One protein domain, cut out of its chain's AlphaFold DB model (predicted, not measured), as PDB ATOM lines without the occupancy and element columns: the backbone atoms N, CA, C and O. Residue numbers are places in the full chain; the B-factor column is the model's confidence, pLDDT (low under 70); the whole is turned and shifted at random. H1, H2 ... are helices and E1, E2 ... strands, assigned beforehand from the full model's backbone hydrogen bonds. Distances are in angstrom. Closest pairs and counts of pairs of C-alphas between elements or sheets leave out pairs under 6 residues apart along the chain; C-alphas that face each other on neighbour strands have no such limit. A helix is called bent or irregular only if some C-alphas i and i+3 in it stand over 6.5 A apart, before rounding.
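What this domain is: This is residues 157 to 256 of the 256 residues of the protein "C2H2-type domain-containing protein" of Gregarina niphandrodes (UniProt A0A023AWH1). The model is an elongated body with the helix H1 running along the middle of its length and H5 packed beside it at a shallow angle. H2 meets the last residues of H1 and makes one end, while the short helices H3 and H4 and the small hairpin of E1 and E2 lie toward the other. A long stretch with no named element, residues 192 to 214, runs between H2 and H3. The printed part has 100 residues with five named helices and two named strands, in the order H1 H2 H3 H4 E1 E2 H5, and the one sheet, E1 - E2, is antiparallel; the class is mostly helix, though under half of the residues are in named elements. It is compact, with a radius of gyration of the C-alphas of 13.9 A, and spans 43 by 28 by 18 A, only just elongated.

Where its parts are: E1 is residues 232 to 234 and E2 is residues 241 to 243. H5, residues 246 to 254, is 12.1 A long and ends with C-alpha 254 at (493.069, 462.185, 418.235). H1, residues 157 to 169, is 18.2 A long and begins with C-alpha 157 at (484.410, 477.708, 428.382). H2, residues 181 to 191, is 15.2 A long, with C-alpha 191 at (513.423, 465.355, 421.129). H3 is residues 215 to 219 and H4 is residues 226 to 230. H4 is neither bent nor irregular, but only just: C-alphas 227 and 230 are 6.4 A apart.

How they stand to each other: E1 and E2 form a hairpin, antiparallel at 138 degrees, with N 233 and O 242 within hydrogen-bond range at 3.0 A. The closest C-alphas of E1 and H5, Asp 233 and Leu 247, are 7.4 A apart. H1, the hub, touches three helices. It touches H5, closest at the C-alphas of Val 164 and Leu 249, 6.0 A, the same way at a shallow tilt of 34 degrees, only just short of steep. With residues 168 to 169 alone it touches H2, the C-alphas of Met 169 and Thr 181 being closest at 5.5 A. With residues 157 to 161 alone it touches H3, closest at Leu 161 and Ser 215, whose C-alphas are 6.8 A apart. H1 and H4 are only just apart, with the closest C-alphas at 8.2 A. Residues 203 to 204 pair antiparallel with residues 211 to 212. In H1, H2, H3 and H5 every O i to N i+4 pair is within hydrogen-bond range; in H4 it is 0 of 1, beside 1 of 2 O i to N i+3 pairs.

The domain as a whole: The C-alphas farthest apart, Glu 191 and Pro 224, are 43.6 A apart. The printed part has no cut. The links H1 to H2 and H2 to H3 are long. Mean pLDDT of the printed part is 81.4, with residues 195 to 199, 226 to 227, 229 and 256 under 70.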
ATOM      1  N   ARG A 157     483.552 477.222 429.467       83.50
ATOM      2  CA  ARG A 157     484.410 477.708 428.382       83.50
ATOM      3  C   ARG A 157     485.801 478.095 428.857       83.50
ATOM      4  O   ARG A 157     486.780 477.714 428.221       83.50
ATOM      5  N   GLU A 158     485.899 478.800 429.976       84.06
ATOM      6  CA  GLU A 158     487.174 479.160 430.601       84.06
ATOM      7  C   GLU A 158     487.933 477.912 431.045       84.06
ATOM      8  O   GLU A 158     489.126 477.793 430.764       84.06
ATOM      9  N   ARG A 159     487.238 476.940 431.658       84.94
ATOM     10  CA  ARG A 159     487.845 475.648 432.025       84.94
ATOM     11  C   ARG A 159     488.348 474.901 430.799       84.94
ATOM     12  O   ARG A 159     489.440 474.343 430.825       84.94
ATOM     13  N   THR A 160     487.566 474.919 429.722       85.88
ATOM     14  CA  THR A 160     487.936 474.262 428.465       85.88
ATOM     15  C   THR A 160     489.176 474.900 427.852       85.88
ATOM     16  O   THR A 160     490.107 474.199 427.466       85.88
ATOM     17  N   LEU A 161     489.239 476.231 427.833       87.38
ATOM     18  CA  LEU A 161     490.399 476.969 427.341       87.38
ATOM     19  C   LEU A 161     491.654 476.739 428.176       87.38
ATOM     20  O   LEU A 161     492.734 476.586 427.607       87.38
ATOM     21  N   ALA A 162     491.520 476.730 429.502       85.38
ATOM     22  CA  ALA A 162     492.632 476.469 430.403       85.38
ATOM     23  C   ALA A 162     493.183 475.055 430.198       85.38
ATOM     24  O   ALA A 162     494.385 474.903 430.012       85.38
ATOM     25  N   ALA A 163     492.309 474.046 430.123       86.25
ATOM     26  CA  ALA A 163     492.709 472.661 429.889       86.25
ATOM     27  C   ALA A 163     493.396 472.474 428.525       86.25
ATOM     28  O   ALA A 163     494.464 471.873 428.447       86.25
ATOM     29  N   VAL A 164     492.830 473.038 427.451       87.25
ATOM     30  CA  VAL A 164     493.442 473.010 426.110       87.25
ATOM     31  C   VAL A 164     494.810 473.687 426.119       87.25
ATOM     32  O   VAL A 164     495.762 473.173 425.536       87.25
ATOM     33  N   LYS A 165     494.926 474.842 426.781       87.06
ATOM     34  CA  LYS A 165     496.199 475.550 426.896       87.06
ATOM     35  C   LYS A 165     497.218 474.701 427.652       87.06
ATOM     36  O   LYS A 165     498.321 474.558 427.151       87.06
ATOM     37  N   GLU A 166     496.850 474.124 428.790       86.56
ATOM     38  CA  GLU A 166     497.724 473.244 429.573       86.56
ATOM     39  C   GLU A 166     498.245 472.077 428.720       86.56
ATOM     40  O   GLU A 166     499.451 471.867 428.609       86.56
ATOM     41  N   GLN A 167     497.355 471.407 427.984       86.31
ATOM     42  CA  GLN A 167     497.724 470.311 427.082       86.31
ATOM     43  C   GLN A 167     498.693 470.746 425.970       86.31
ATOM     44  O   GLN A 167     499.595 470.002 425.588       86.31
ATOM     45  N   LEU A 168     498.536 471.959 425.433       86.38
ATOM     46  CA  LEU A 168     499.433 472.501 424.405       86.38
ATOM     47  C   LEU A 168     500.797 472.943 424.959       86.38
ATOM     48  O   LEU A 168     501.712 473.218 424.175       86.38
ATOM     49  N   MET A 169     500.924 473.047 426.279       86.69
ATOM     50  CA  MET A 169     502.114 473.536 426.976       86.69
ATOM     51  C   MET A 169     502.875 472.417 427.682       86.69
ATOM     52  O   MET A 169     504.046 472.611 428.000       86.69
ATOM     53  N   THR A 170     502.254 471.251 427.844       86.88
ATOM     54  CA  THR A 170     502.856 470.063 428.449       86.88
ATOM     55  C   THR A 170     503.202 469.029 427.380       86.88
ATOM     56  O   THR A 170     502.406 468.694 426.502       86.88
ATOM     57  N   CYS A 171     504.438 468.543 427.413       85.25
ATOM     58  CA  CYS A 171     504.896 467.457 426.558       85.25
ATOM     59  C   CYS A 171     504.486 466.114 427.169       85.25
ATOM     60  O   CYS A 171     505.008 465.746 428.211       85.25
ATOM     61  N   VAL A 172     503.576 465.375 426.525       82.62
ATOM     62  CA  VAL A 172     503.065 464.086 427.036       82.62
ATOM     63  C   VAL A 172     504.162 463.013 427.175       82.62
ATOM     64  O   VAL A 172     504.167 462.312 428.178       82.62
ATOM     65  N   PRO A 173     505.124 462.870 426.237       84.12
ATOM     66  CA  PRO A 173     506.190 461.873 426.382       84.12
ATOM     67  C   PRO A 173     507.148 462.064 427.565       84.12
ATOM     68  O   PRO A 173     507.784 461.096 427.976       84.12
ATOM     69  N   CYS A 174     507.338 463.290 428.065       85.44
ATOM     70  CA  CYS A 174     508.352 463.564 429.093       85.44
ATOM     71  C   CYS A 174     507.899 464.498 430.222       85.44
ATOM     72  O   CYS A 174     508.739 464.967 430.993       85.44
ATOM     73  N   ASP A 175     506.603 464.804 430.285       84.88
ATOM     74  CA  ASP A 175     505.934 465.667 431.267       84.88
ATOM     75  C   ASP A 175     506.568 467.057 431.455       84.88
ATOM     76  O   ASP A 175     506.356 467.745 432.456       84.88
ATOM     77  N   LYS A 176     507.354 467.522 430.476       82.38
ATOM     78  CA  LYS A 176     507.957 468.858 430.516       82.38
ATOM     79  C   LYS A 176     506.911 469.918 430.209       82.38
ATOM     80  O   LYS A 176     506.289 469.898 429.147       82.38
ATOM     81  N   HIS A 177     506.801 470.891 431.106       86.81
ATOM     82  CA  HIS A 177     505.962 472.069 430.931       86.81
ATOM     83  C   HIS A 177     506.762 473.237 430.331       86.81
ATOM     84  O   HIS A 177     507.888 473.536 430.742       86.81
ATOM     85  N   PHE A 178     506.168 473.936 429.367       83.94
ATOM     86  CA  PHE A 178     506.778 475.053 428.650       83.94
ATOM     87  C   PHE A 178     506.062 476.370 428.953       83.94
ATOM     88  O   PHE A 178     504.921 476.397 429.386       83.94
ATOM     89  N   THR A 179     506.718 477.503 428.690       82.19
ATOM     90  CA  THR A 179     506.125 478.848 428.868       82.19
ATOM     91  C   THR A 179     505.496 479.413 427.594       82.19
ATOM     92  O   THR A 179     504.744 480.385 427.655       82.19
ATOM     93  N   THR A 180     505.754 478.799 426.431       82.69
ATOM     94  CA  THR A 180     505.067 479.108 425.166       82.69
ATOM     95  C   THR A 180     504.812 477.844 424.337       82.69
ATOM     96  O   THR A 180     505.644 476.935 424.319       82.69
ATOM     97  N   THR A 181     503.720 477.820 423.563       81.94
ATOM     98  CA  THR A 181     503.386 476.695 422.664       81.94
ATOM     99  C   THR A 181     504.440 476.504 421.570       81.94
ATOM    100  O   THR A 181     504.710 475.387 421.142       81.94
ATOM    101  N   GLN A 182     505.100 477.585 421.142       83.69
ATOM    102  CA  GLN A 182     506.207 477.517 420.185       83.69
ATOM    103  C   GLN A 182     507.469 476.871 420.782       83.69
ATOM    104  O   GLN A 182     508.211 476.206 420.061       83.69
ATOM    105  N   ALA A 183     507.735 477.055 422.079       85.62
ATOM    106  CA  ALA A 183     508.825 476.346 422.745       85.62
ATOM    107  C   ALA A 183     508.537 474.841 422.822       85.62
ATOM    108  O   ALA A 183     509.411 474.059 422.458       85.62
ATOM    109  N   LYS A 184     507.303 474.464 423.181       87.19
ATOM    110  CA  LYS A 184     506.844 473.069 423.221       87.19
ATOM    111  C   LYS A 184     506.962 472.382 421.859       87.19
ATOM    112  O   LYS A 184     507.590 471.344 421.760       87.19
ATOM    113  N   ARG A 185     506.501 473.016 420.772       84.12
ATOM    114  CA  ARG A 185     506.637 472.447 419.411       84.12
ATOM    115  C   ARG A 185     508.077 472.185 418.994       84.12
ATOM    116  O   ARG A 185     508.371 471.135 418.448       84.12
ATOM    117  N   ARG A 186     508.981 473.137 419.256       85.19
ATOM    118  CA  ARG A 186     510.408 472.945 418.951       85.19
ATOM    119  C   ARG A 186     511.015 471.817 419.773       85.19
ATOM    120  O   ARG A 186     511.963 471.193 419.316       85.19
ATOM    121  N   HIS A 187     510.520 471.606 420.988       87.44
ATOM    122  CA  HIS A 187     510.930 470.490 421.819       87.44
ATOM    123  C   HIS A 187     510.403 469.159 421.265       87.44
ATOM    124  O   HIS A 187     511.213 468.268 421.035       87.44
ATOM    125  N   ASP A 188     509.105 469.057 420.972       85.50
ATOM    126  CA  ASP A 188     508.486 467.855 420.395       85.50
ATOM    127  C   ASP A 188     509.168 467.434 419.082       85.50
ATOM    128  O   ASP A 188     509.476 466.260 418.881       85.50
ATOM    129  N   GLU A 189     509.466 468.403 418.212       84.94
ATOM    130  CA  GLU A 189     510.117 468.167 416.920       84.94
ATOM    131  C   GLU A 189     511.553 467.651 417.087       84.94
ATOM    132  O   GLU A 189     511.974 466.761 416.356       84.94
ATOM    133  N   ARG A 190     512.306 468.186 418.056       85.94
ATOM    134  CA  ARG A 190     513.726 467.851 418.253       85.94
ATOM    135  C   ARG A 190     513.951 466.584 419.063       85.94
ATOM    136  O   ARG A 190     514.847 465.815 418.743       85.94
ATOM    137  N   GLU A 191     513.183 466.404 420.131       85.81
ATOM    138  CA  GLU A 191     513.423 465.355 421.129       85.81
ATOM    139  C   GLU A 191     512.530 464.132 420.907       85.81
ATOM    140  O   GLU A 191     512.876 463.027 421.323       85.81
ATOM    141  N   HIS A 192     511.379 464.314 420.255       83.44
ATOM    142  CA  HIS A 192     510.386 463.257 420.071       83.44
ATOM    143  C   HIS A 192     510.051 462.992 418.597       83.44
ATOM    144  O   HIS A 192     509.257 462.095 418.324       83.44
ATOM    145  N   ASN A 193     510.652 463.724 417.645       80.88
ATOM    146  CA  ASN A 193     510.318 463.678 416.214       80.88
ATOM    147  C   ASN A 193     508.803 463.810 415.948       80.88
ATOM    148  O   ASN A 193     508.278 463.287 414.964       80.88
ATOM    149  N   GLN A 194     508.086 464.505 416.836       73.81
ATOM    150  CA  GLN A 194     506.646 464.720 416.739       73.81
ATOM    151  C   GLN A 194     506.376 466.112 416.178       73.81
ATOM    152  O   GLN A 194     506.831 467.120 416.714       73.81
ATOM    153  N   THR A 195     505.592 466.181 415.103       67.88
ATOM    154  CA  THR A 195     505.140 467.457 414.541       67.88
ATOM    155  C   THR A 195     503.726 467.742 415.025       67.88
ATOM    156  O   THR A 195     502.775 467.107 414.580       67.88
ATOM    157  N   THR A 196     503.556 468.712 415.925       64.38
ATOM    158  CA  THR A 196     502.215 469.144 416.348       64.38
ATOM    159  C   THR A 196     501.600 470.075 415.293       64.38
ATOM    160  O   THR A 196     502.059 471.209 415.112       64.38
ATOM    161  N   GLY A 197     500.545 469.619 414.605       61.41
ATOM    162  CA  GLY A 197     499.849 470.375 413.548       61.41
ATOM    163  C   GLY A 197     498.936 471.502 414.053       61.41
ATOM    164  O   GLY A 197     498.718 472.497 413.355       61.41
ATOM    165  N   ALA A 198     498.450 471.401 415.293       65.19
ATOM    166  CA  ALA A 198     497.518 472.359 415.878       65.19
ATOM    167  C   ALA A 198     498.149 473.755 416.016       65.19
ATOM    168  O   ALA A 198     499.044 473.957 416.833       65.19
ATOM    169  N   LYS A 199     497.695 474.749 415.238       66.31
ATOM    170  CA  LYS A 199     498.064 476.175 415.369       66.31
ATOM    171  C   LYS A 199     497.030 476.918 416.218       66.31
ATOM    172  O   LYS A 199     495.839 476.800 415.970       66.31
ATOM    173  N   GLY A 200     497.498 477.741 417.159       73.31
ATOM    174  CA  GLY A 200     496.621 478.497 418.060       73.31
ATOM    175  C   GLY A 200     496.117 477.659 419.234       73.31
ATOM    176  O   GLY A 200     496.794 476.722 419.648       73.31
ATOM    177  N   ASN A 201     494.946 478.028 419.754       78.44
ATOM    178  CA  ASN A 201     494.251 477.323 420.832       78.44
ATOM    179  C   ASN A 201     492.931 476.797 420.253       78.44
ATOM    180  O   ASN A 201     491.921 477.500 420.367       78.44
ATOM    181  N   PRO A 202     492.952 475.652 419.550       81.19
ATOM    182  CA  PRO A 202     491.754 475.051 418.980       81.19
ATOM    183  C   PRO A 202     490.792 474.588 420.078       81.19
ATOM    184  O   PRO A 202     491.203 473.936 421.034       81.19
ATOM    185  N   VAL A 203     489.513 474.939 419.954       83.88
ATOM    186  CA  VAL A 203     488.460 474.559 420.909       83.88
ATOM    187  C   VAL A 203     487.155 474.277 420.176       83.88
ATOM    188  O   VAL A 203     486.886 474.879 419.132       83.88
ATOM    189  N   TRP A 204     486.320 473.413 420.750       84.62
ATOM    190  CA  TRP A 204     484.995 473.086 420.234       84.62
ATOM    191  C   TRP A 204     483.905 473.504 421.218       84.62
ATOM    192  O   TRP A 204     483.956 473.183 422.406       84.62
ATOM    193  N   CYS A 205     482.889 474.190 420.701       83.06
ATOM    194  CA  CYS A 205     481.641 474.399 421.425       83.06
ATOM    195  C   CYS A 205     480.823 473.106 421.369       83.06
ATOM    196  O   CYS A 205     480.495 472.658 420.277       83.06
ATOM    197  N   THR A 206     480.483 472.516 422.513       79.38
ATOM    198  CA  THR A 206     479.639 471.308 422.586       79.38
ATOM    199  C   THR A 206     478.155 471.599 422.396       79.38
ATOM    200  O   THR A 206     477.417 470.706 422.014       79.38
ATOM    201  N   GLY A 207     477.711 472.847 422.581       77.81
ATOM    202  CA  GLY A 207     476.319 473.225 422.320       77.81
ATOM    203  C   GLY A 207     475.976 473.309 420.827       77.81
ATOM    204  O   GLY A 207     474.894 472.908 420.422       77.81
ATOM    205  N   CYS A 208     476.896 473.803 419.986       81.56
ATOM    206  CA  CYS A 208     476.663 473.967 418.539       81.56
ATOM    207  C   CYS A 208     477.685 473.253 417.638       81.56
ATOM    208  O   CYS A 208     477.725 473.506 416.434       81.56
ATOM    209  N   HIS A 209     478.553 472.419 418.218       81.38
ATOM    210  CA  HIS A 209     479.618 471.649 417.549       81.38
ATOM    211  C   HIS A 209     480.606 472.480 416.712       81.38
ATOM    212  O   HIS A 209     481.351 471.959 415.879       81.38
ATOM    213  N   LYS A 210     480.660 473.799 416.929       84.00
ATOM    214  CA  LYS A 210     481.510 474.698 416.145       84.00
ATOM    215  C   LYS A 210     482.960 474.666 416.625       84.00
ATOM    216  O   LYS A 210     483.235 474.851 417.811       84.00
ATOM    217  N   HIS A 211     483.885 474.508 415.677       85.31
ATOM    218  CA  HIS A 211     485.330 474.617 415.888       85.31
ATOM    219  C   HIS A 211     485.807 476.079 415.846       85.31
ATOM    220  O   HIS A 211     485.402 476.868 414.984       85.31
ATOM    221  N   PHE A 212     486.724 476.421 416.750       85.69
ATOM    222  CA  PHE A 212     487.379 477.723 416.840       85.69
ATOM    223  C   PHE A 212     488.888 477.539 416.925       85.69
ATOM    224  O   PHE A 212     489.368 476.893 417.843       85.69
ATOM    225  N   SER A 213     489.654 478.192 416.050       80.81
ATOM    226  CA  SER A 213     491.128 478.145 416.071       80.81
ATOM    227  C   SER A 213     491.777 479.030 417.149       80.81
ATOM    228  O   SER A 213     493.001 479.034 417.309       80.81
ATOM    229  N   GLY A 214     490.985 479.823 417.880       81.44
ATOM    230  CA  GLY A 214     491.505 480.793 418.836       81.44
ATOM    231  C   GLY A 214     490.540 481.168 419.956       81.44
ATOM    232  O   GLY A 214     489.326 481.284 419.772       81.44
ATOM    233  N   SER A 215     491.129 481.453 421.119       81.56
ATOM    234  CA  SER A 215     490.424 481.690 422.382       81.56
ATOM    235  C   SER A 215     489.447 482.869 422.329       81.56
ATOM    236  O   SER A 215     488.326 482.766 422.817       81.56
ATOM    237  N   SER A 216     489.817 483.977 421.680       81.69
ATOM    238  CA  SER A 216     488.966 485.176 421.600       81.69
ATOM    239  C   SER A 216     487.720 484.992 420.731       81.69
ATOM    240  O   SER A 216     486.750 485.737 420.886       81.69
ATOM    241  N   ALA A 217     487.745 484.054 419.780       83.81
ATOM    242  CA  ALA A 217     486.580 483.732 418.961       83.81
ATOM    243  C   ALA A 217     485.618 482.815 419.724       83.81
ATOM    244  O   ALA A 217     484.412 483.035 419.675       83.81
ATOM    245  N   TYR A 218     486.161 481.859 420.482       85.12
ATOM    246  CA  TYR A 218     485.376 480.959 421.321       85.12
ATOM    247  C   TYR A 218     484.664 481.691 422.468       85.12
ATOM    248  O   TYR A 218     483.468 481.511 422.662       85.12
ATOM    249  N   ILE A 219     485.347 482.601 423.175       83.31
ATOM    250  CA  ILE A 219     484.724 483.367 424.273       83.31
ATOM    251  C   ILE A 219     483.577 484.258 423.783       83.31
ATOM    252  O   ILE A 219     482.539 484.342 424.432       83.31
ATOM    253  N   ARG A 220     483.743 484.915 422.629       82.38
ATOM    254  CA  ARG A 220     482.729 485.828 422.071       82.38
ATOM    255  C   ARG A 220     481.601 485.113 421.331       82.38
ATOM    256  O   ARG A 220     480.665 485.767 420.880       82.38
ATOM    257  N   HIS A 221     481.702 483.801 421.144       81.12
ATOM    258  CA  HIS A 221     480.676 483.042 420.454       81.12
ATOM    259  C   HIS A 221     479.420 482.943 421.322       81.12
ATOM    260  O   HIS A 221     479.444 482.358 422.396       81.12
ATOM    261  N   VAL A 222     478.298 483.473 420.848       80.44
ATOM    262  CA  VAL A 222     477.001 483.247 421.491       80.44
ATOM    263  C   VAL A 222     476.458 481.913 420.986       80.44
ATOM    264  O   VAL A 222     476.186 481.782 419.791       80.44
ATOM    265  N   CYS A 223     476.367 480.922 421.874       78.00
ATOM    266  CA  CYS A 223     475.814 479.613 421.541       78.00
ATOM    267  C   CYS A 223     474.304 479.630 421.825       78.00
ATOM    268  O   CYS A 223     473.922 479.956 422.952       78.00
ATOM    269  N   PRO A 224     473.447 479.281 420.854       73.44
ATOM    270  CA  PRO A 224     472.013 479.113 421.098       73.44
ATOM    271  C   PRO A 224     471.715 478.062 422.180       73.44
ATOM    272  O   PRO A 224     470.755 478.203 422.924       73.44
ATOM    273  N   ASP A 225     472.587 477.061 422.305       76.06
ATOM    274  CA  ASP A 225     472.476 475.918 423.212       76.06
ATOM    275  C   ASP A 225     473.517 475.989 424.347       76.06
ATOM    276  O   ASP A 225     474.248 475.034 424.613       76.06
ATOM    277  N   THR A 226     473.626 477.146 425.008       66.62
ATOM    278  CA  THR A 226     474.639 477.363 426.061       66.62
ATOM    279  C   THR A 226     474.487 476.383 427.236       66.62
ATOM    280  O   THR A 226     475.491 475.953 427.800       66.62
ATOM    281  N   ASP A 227     473.264 475.955 427.560       66.19
ATOM    282  CA  ASP A 227     473.008 475.007 428.657       66.19
ATOM    283  C   ASP A 227     473.588 473.608 428.372       66.19
ATOM    284  O   ASP A 227     474.114 472.946 429.271       66.19
ATOM    285  N   LYS A 228     473.614 473.206 427.094       70.19
ATOM    286  CA  LYS A 228     474.172 471.922 426.643       70.19
ATOM    287  C   LYS A 228     475.698 471.887 426.677       70.19
ATOM    288  O   LYS A 228     476.287 470.816 426.585       70.19
ATOM    289  N   GLU A 229     476.376 473.027 426.856       69.12
ATOM    290  CA  GLU A 229     477.844 473.043 426.909       69.12
ATOM    291  C   GLU A 229     478.414 472.293 428.125       69.12
ATOM    292  O   GLU A 229     479.579 471.883 428.105       69.12
ATOM    293  N   THR A 230     477.605 472.110 429.173       71.00
ATOM    294  CA  THR A 230     477.978 471.386 430.402       71.00
ATOM    295  C   THR A 230     477.624 469.897 430.384       71.00
ATOM    296  O   THR A 230     478.079 469.148 431.256       71.00
ATOM    297  N   GLU A 231     476.847 469.465 429.391       78.44
ATOM    298  CA  GLU A 231     476.382 468.090 429.245       78.44
ATOM    299  C   GLU A 231     477.412 467.211 428.517       78.44
ATOM    300  O   GLU A 231     478.426 467.682 427.991       78.44
ATOM    301  N   GLU A 232     477.194 465.896 428.557       83.62
ATOM    302  CA  GLU A 232     478.011 464.941 427.812       83.62
ATOM    303  C   GLU A 232     477.687 465.007 426.326       83.62
ATOM    304  O   GLU A 232     476.544 464.802 425.924       83.62
ATOM    305  N   ASP A 233     478.723 465.205 425.518       82.44
ATOM    306  CA  ASP A 233     478.640 465.192 424.065       82.44
ATOM    307  C   ASP A 233     479.488 464.039 423.500       82.44
ATOM    308  O   ASP A 233     480.368 463.488 424.173       82.44
ATOM    309  N   GLN A 234     479.179 463.623 422.275       85.00
ATOM    310  CA  GLN A 234     479.861 462.555 421.566       85.00
ATOM    311  C   GLN A 234     480.904 463.120 420.592       85.00
ATOM    312  O   GLN A 234     480.678 464.093 419.875       85.00
ATOM    313  N   CYS A 235     482.077 462.490 420.543       83.38
ATOM    314  CA  CYS A 235     483.065 462.781 419.517       83.38
ATOM    315  C   CYS A 235     482.590 462.275 418.147       83.38
ATOM    316  O   CYS A 235     482.289 461.088 418.001       83.38
ATOM    317  N   ASP A 236     482.611 463.152 417.141       80.25
ATOM    318  CA  ASP A 236     482.191 462.849 415.767       80.25
ATOM    319  C   ASP A 236     483.079 461.789 415.086       80.25
ATOM    320  O   ASP A 236     482.640 461.118 414.156       80.25
ATOM    321  N   GLY A 237     484.330 461.635 415.543       77.81
ATOM    322  CA  GLY A 237     485.328 460.762 414.917       77.81
ATOM    323  C   GLY A 237     485.456 459.361 415.520       77.81
ATOM    324  O   GLY A 237     485.873 458.440 414.823       77.81
ATOM    325  N   CYS A 238     485.117 459.167 416.797       82.19
ATOM    326  CA  CYS A 238     485.329 457.876 417.470       82.19
ATOM    327  C   CYS A 238     484.271 457.526 418.529       82.19
ATOM    328  O   CYS A 238     484.498 456.664 419.379       82.19
ATOM    329  N   SER A 239     483.117 458.200 418.507       80.75
ATOM    330  CA  SER A 239     481.952 457.911 419.353       80.75
ATOM    331  C   SER A 239     482.173 457.982 420.877       80.75
ATOM    332  O   SER A 239     481.251 457.648 421.627       80.75
ATOM    333  N   ILE A 240     483.333 458.454 421.352       84.88
ATOM    334  CA  ILE A 240     483.621 458.662 422.780       84.88
ATOM    335  C   ILE A 240     482.699 459.747 423.330       84.88
ATOM    336  O   ILE A 240     482.600 460.829 422.752       84.88
ATOM    337  N   ARG A 241     482.040 459.463 424.458       86.19
ATOM    338  CA  ARG A 241     481.173 460.415 425.157       86.19
ATOM    339  C   ARG A 241     481.905 461.013 426.344       86.19
ATOM    340  O   ARG A 241     482.436 460.283 427.181       86.19
ATOM    341  N   SER A 242     481.961 462.336 426.400       85.44
ATOM    342  CA  SER A 242     482.593 463.048 427.505       85.44
ATOM    343  C   SER A 242     482.040 464.463 427.632       85.44
ATOM    344  O   SER A 242     481.446 465.007 426.703       85.44
ATOM    345  N   ARG A 243     482.257 465.083 428.792       85.06
ATOM    346  CA  ARG A 243     481.961 466.504 429.005       85.06
ATOM    347  C   ARG A 243     483.141 467.350 428.554       85.06
ATOM    348  O   ARG A 243     484.296 466.919 428.605       85.06
ATOM    349  N   ASN A 244     482.882 468.600 428.194       83.25
ATOM    350  CA  ASN A 244     483.950 469.596 428.195       83.25
ATOM    351  C   ASN A 244     484.508 469.741 429.630       83.25
ATOM    352  O   ASN A 244     483.741 469.638 430.588       83.25
ATOM    353  N   PRO A 245     485.823 469.948 429.841       87.38
ATOM    354  CA  PRO A 245     486.906 470.110 428.858       87.38
ATOM    355  C   PRO A 245     487.417 468.845 428.157       87.38
ATOM    356  O   PRO A 245     488.085 468.951 427.131       87.38
ATOM    357  N   ALA A 246     487.164 467.664 428.722       87.00
ATOM    358  CA  ALA A 246     487.800 466.414 428.303       87.00
ATOM    359  C   ALA A 246     487.500 466.052 426.840       87.00
ATOM    360  O   ALA A 246     488.396 465.611 426.125       87.00
ATOM    361  N   LEU A 247     486.284 466.327 426.357       85.50
ATOM    362  CA  LEU A 247     485.941 466.110 424.950       85.50
ATOM    363  C   LEU A 247     486.755 466.995 423.990       85.50
ATOM    364  O   LEU A 247     487.198 466.525 422.943       85.50
ATOM    365  N   SER A 248     486.998 468.259 424.350       85.75
ATOM    366  CA  SER A 248     487.839 469.164 423.551       85.75
ATOM    367  C   SER A 248     489.304 468.724 423.529       85.75
ATOM    368  O   SER A 248     489.957 468.847 422.497       85.75
ATOM    369  N   LEU A 249     489.817 468.183 424.638       86.56
ATOM    370  CA  LEU A 249     491.163 467.602 424.683       86.56
ATOM    371  C   LEU A 249     491.275 466.364 423.801       86.56
ATOM    372  O   LEU A 249     492.225 466.240 423.039       86.56
ATOM    373  N   HIS A 250     490.282 465.484 423.866       86.31
ATOM    374  CA  HIS A 250     490.238 464.294 423.034       86.31
ATOM    375  C   HIS A 250     490.204 464.642 421.532       86.31
ATOM    376  O   HIS A 250     490.991 464.104 420.756       86.31
ATOM    377  N   ARG A 251     489.370 465.612 421.120       86.00
ATOM    378  CA  ARG A 251     489.352 466.108 419.729       86.00
ATOM    379  C   ARG A 251     490.701 466.714 419.311       86.00
ATOM    380  O   ARG A 251     491.084 466.599 418.151       86.00
ATOM    381  N   LEU A 252     491.425 467.333 420.243       84.12
ATOM    382  CA  LEU A 252     492.749 467.904 419.998       84.12
ATOM    383  C   LEU A 252     493.848 466.850 419.817       84.12
ATOM    384  O   LEU A 252     494.760 467.090 419.032       84.12
ATOM    385  N   THR A 253     493.816 465.735 420.550       80.38
ATOM    386  CA  THR A 253     494.880 464.717 420.472       80.38
ATOM    387  C   THR A 253     494.647 463.700 419.364       80.38
ATOM    388  O   THR A 253     495.605 463.301 418.712       80.38
ATOM    389  N   GLU A 254     493.393 463.305 419.130       78.62
ATOM    390  CA  GLU A 254     493.069 462.185 418.235       78.62
ATOM    391  C   GLU A 254     492.612 462.620 416.833       78.62
ATOM    392  O   GLU A 254     492.567 461.800 415.914       78.62
ATOM    393  N   HIS A 255     492.235 463.891 416.648       73.00
ATOM    394  CA  HIS A 255     491.583 464.368 415.419       73.00
ATOM    395  C   HIS A 255     492.177 465.670 414.837       73.00
ATOM    396  O   HIS A 255     491.559 466.278 413.959       73.00
ATOM    397  N   MET A 256     493.371 466.091 415.283       65.75
ATOM    398  CA  MET A 256     494.138 467.230 414.737       65.75
ATOM    399  C   MET A 256     495.597 466.875 414.467       65.75
ATOM    400  O   MET A 256     496.166 467.496 413.537       65.75
TER     401      MET A 256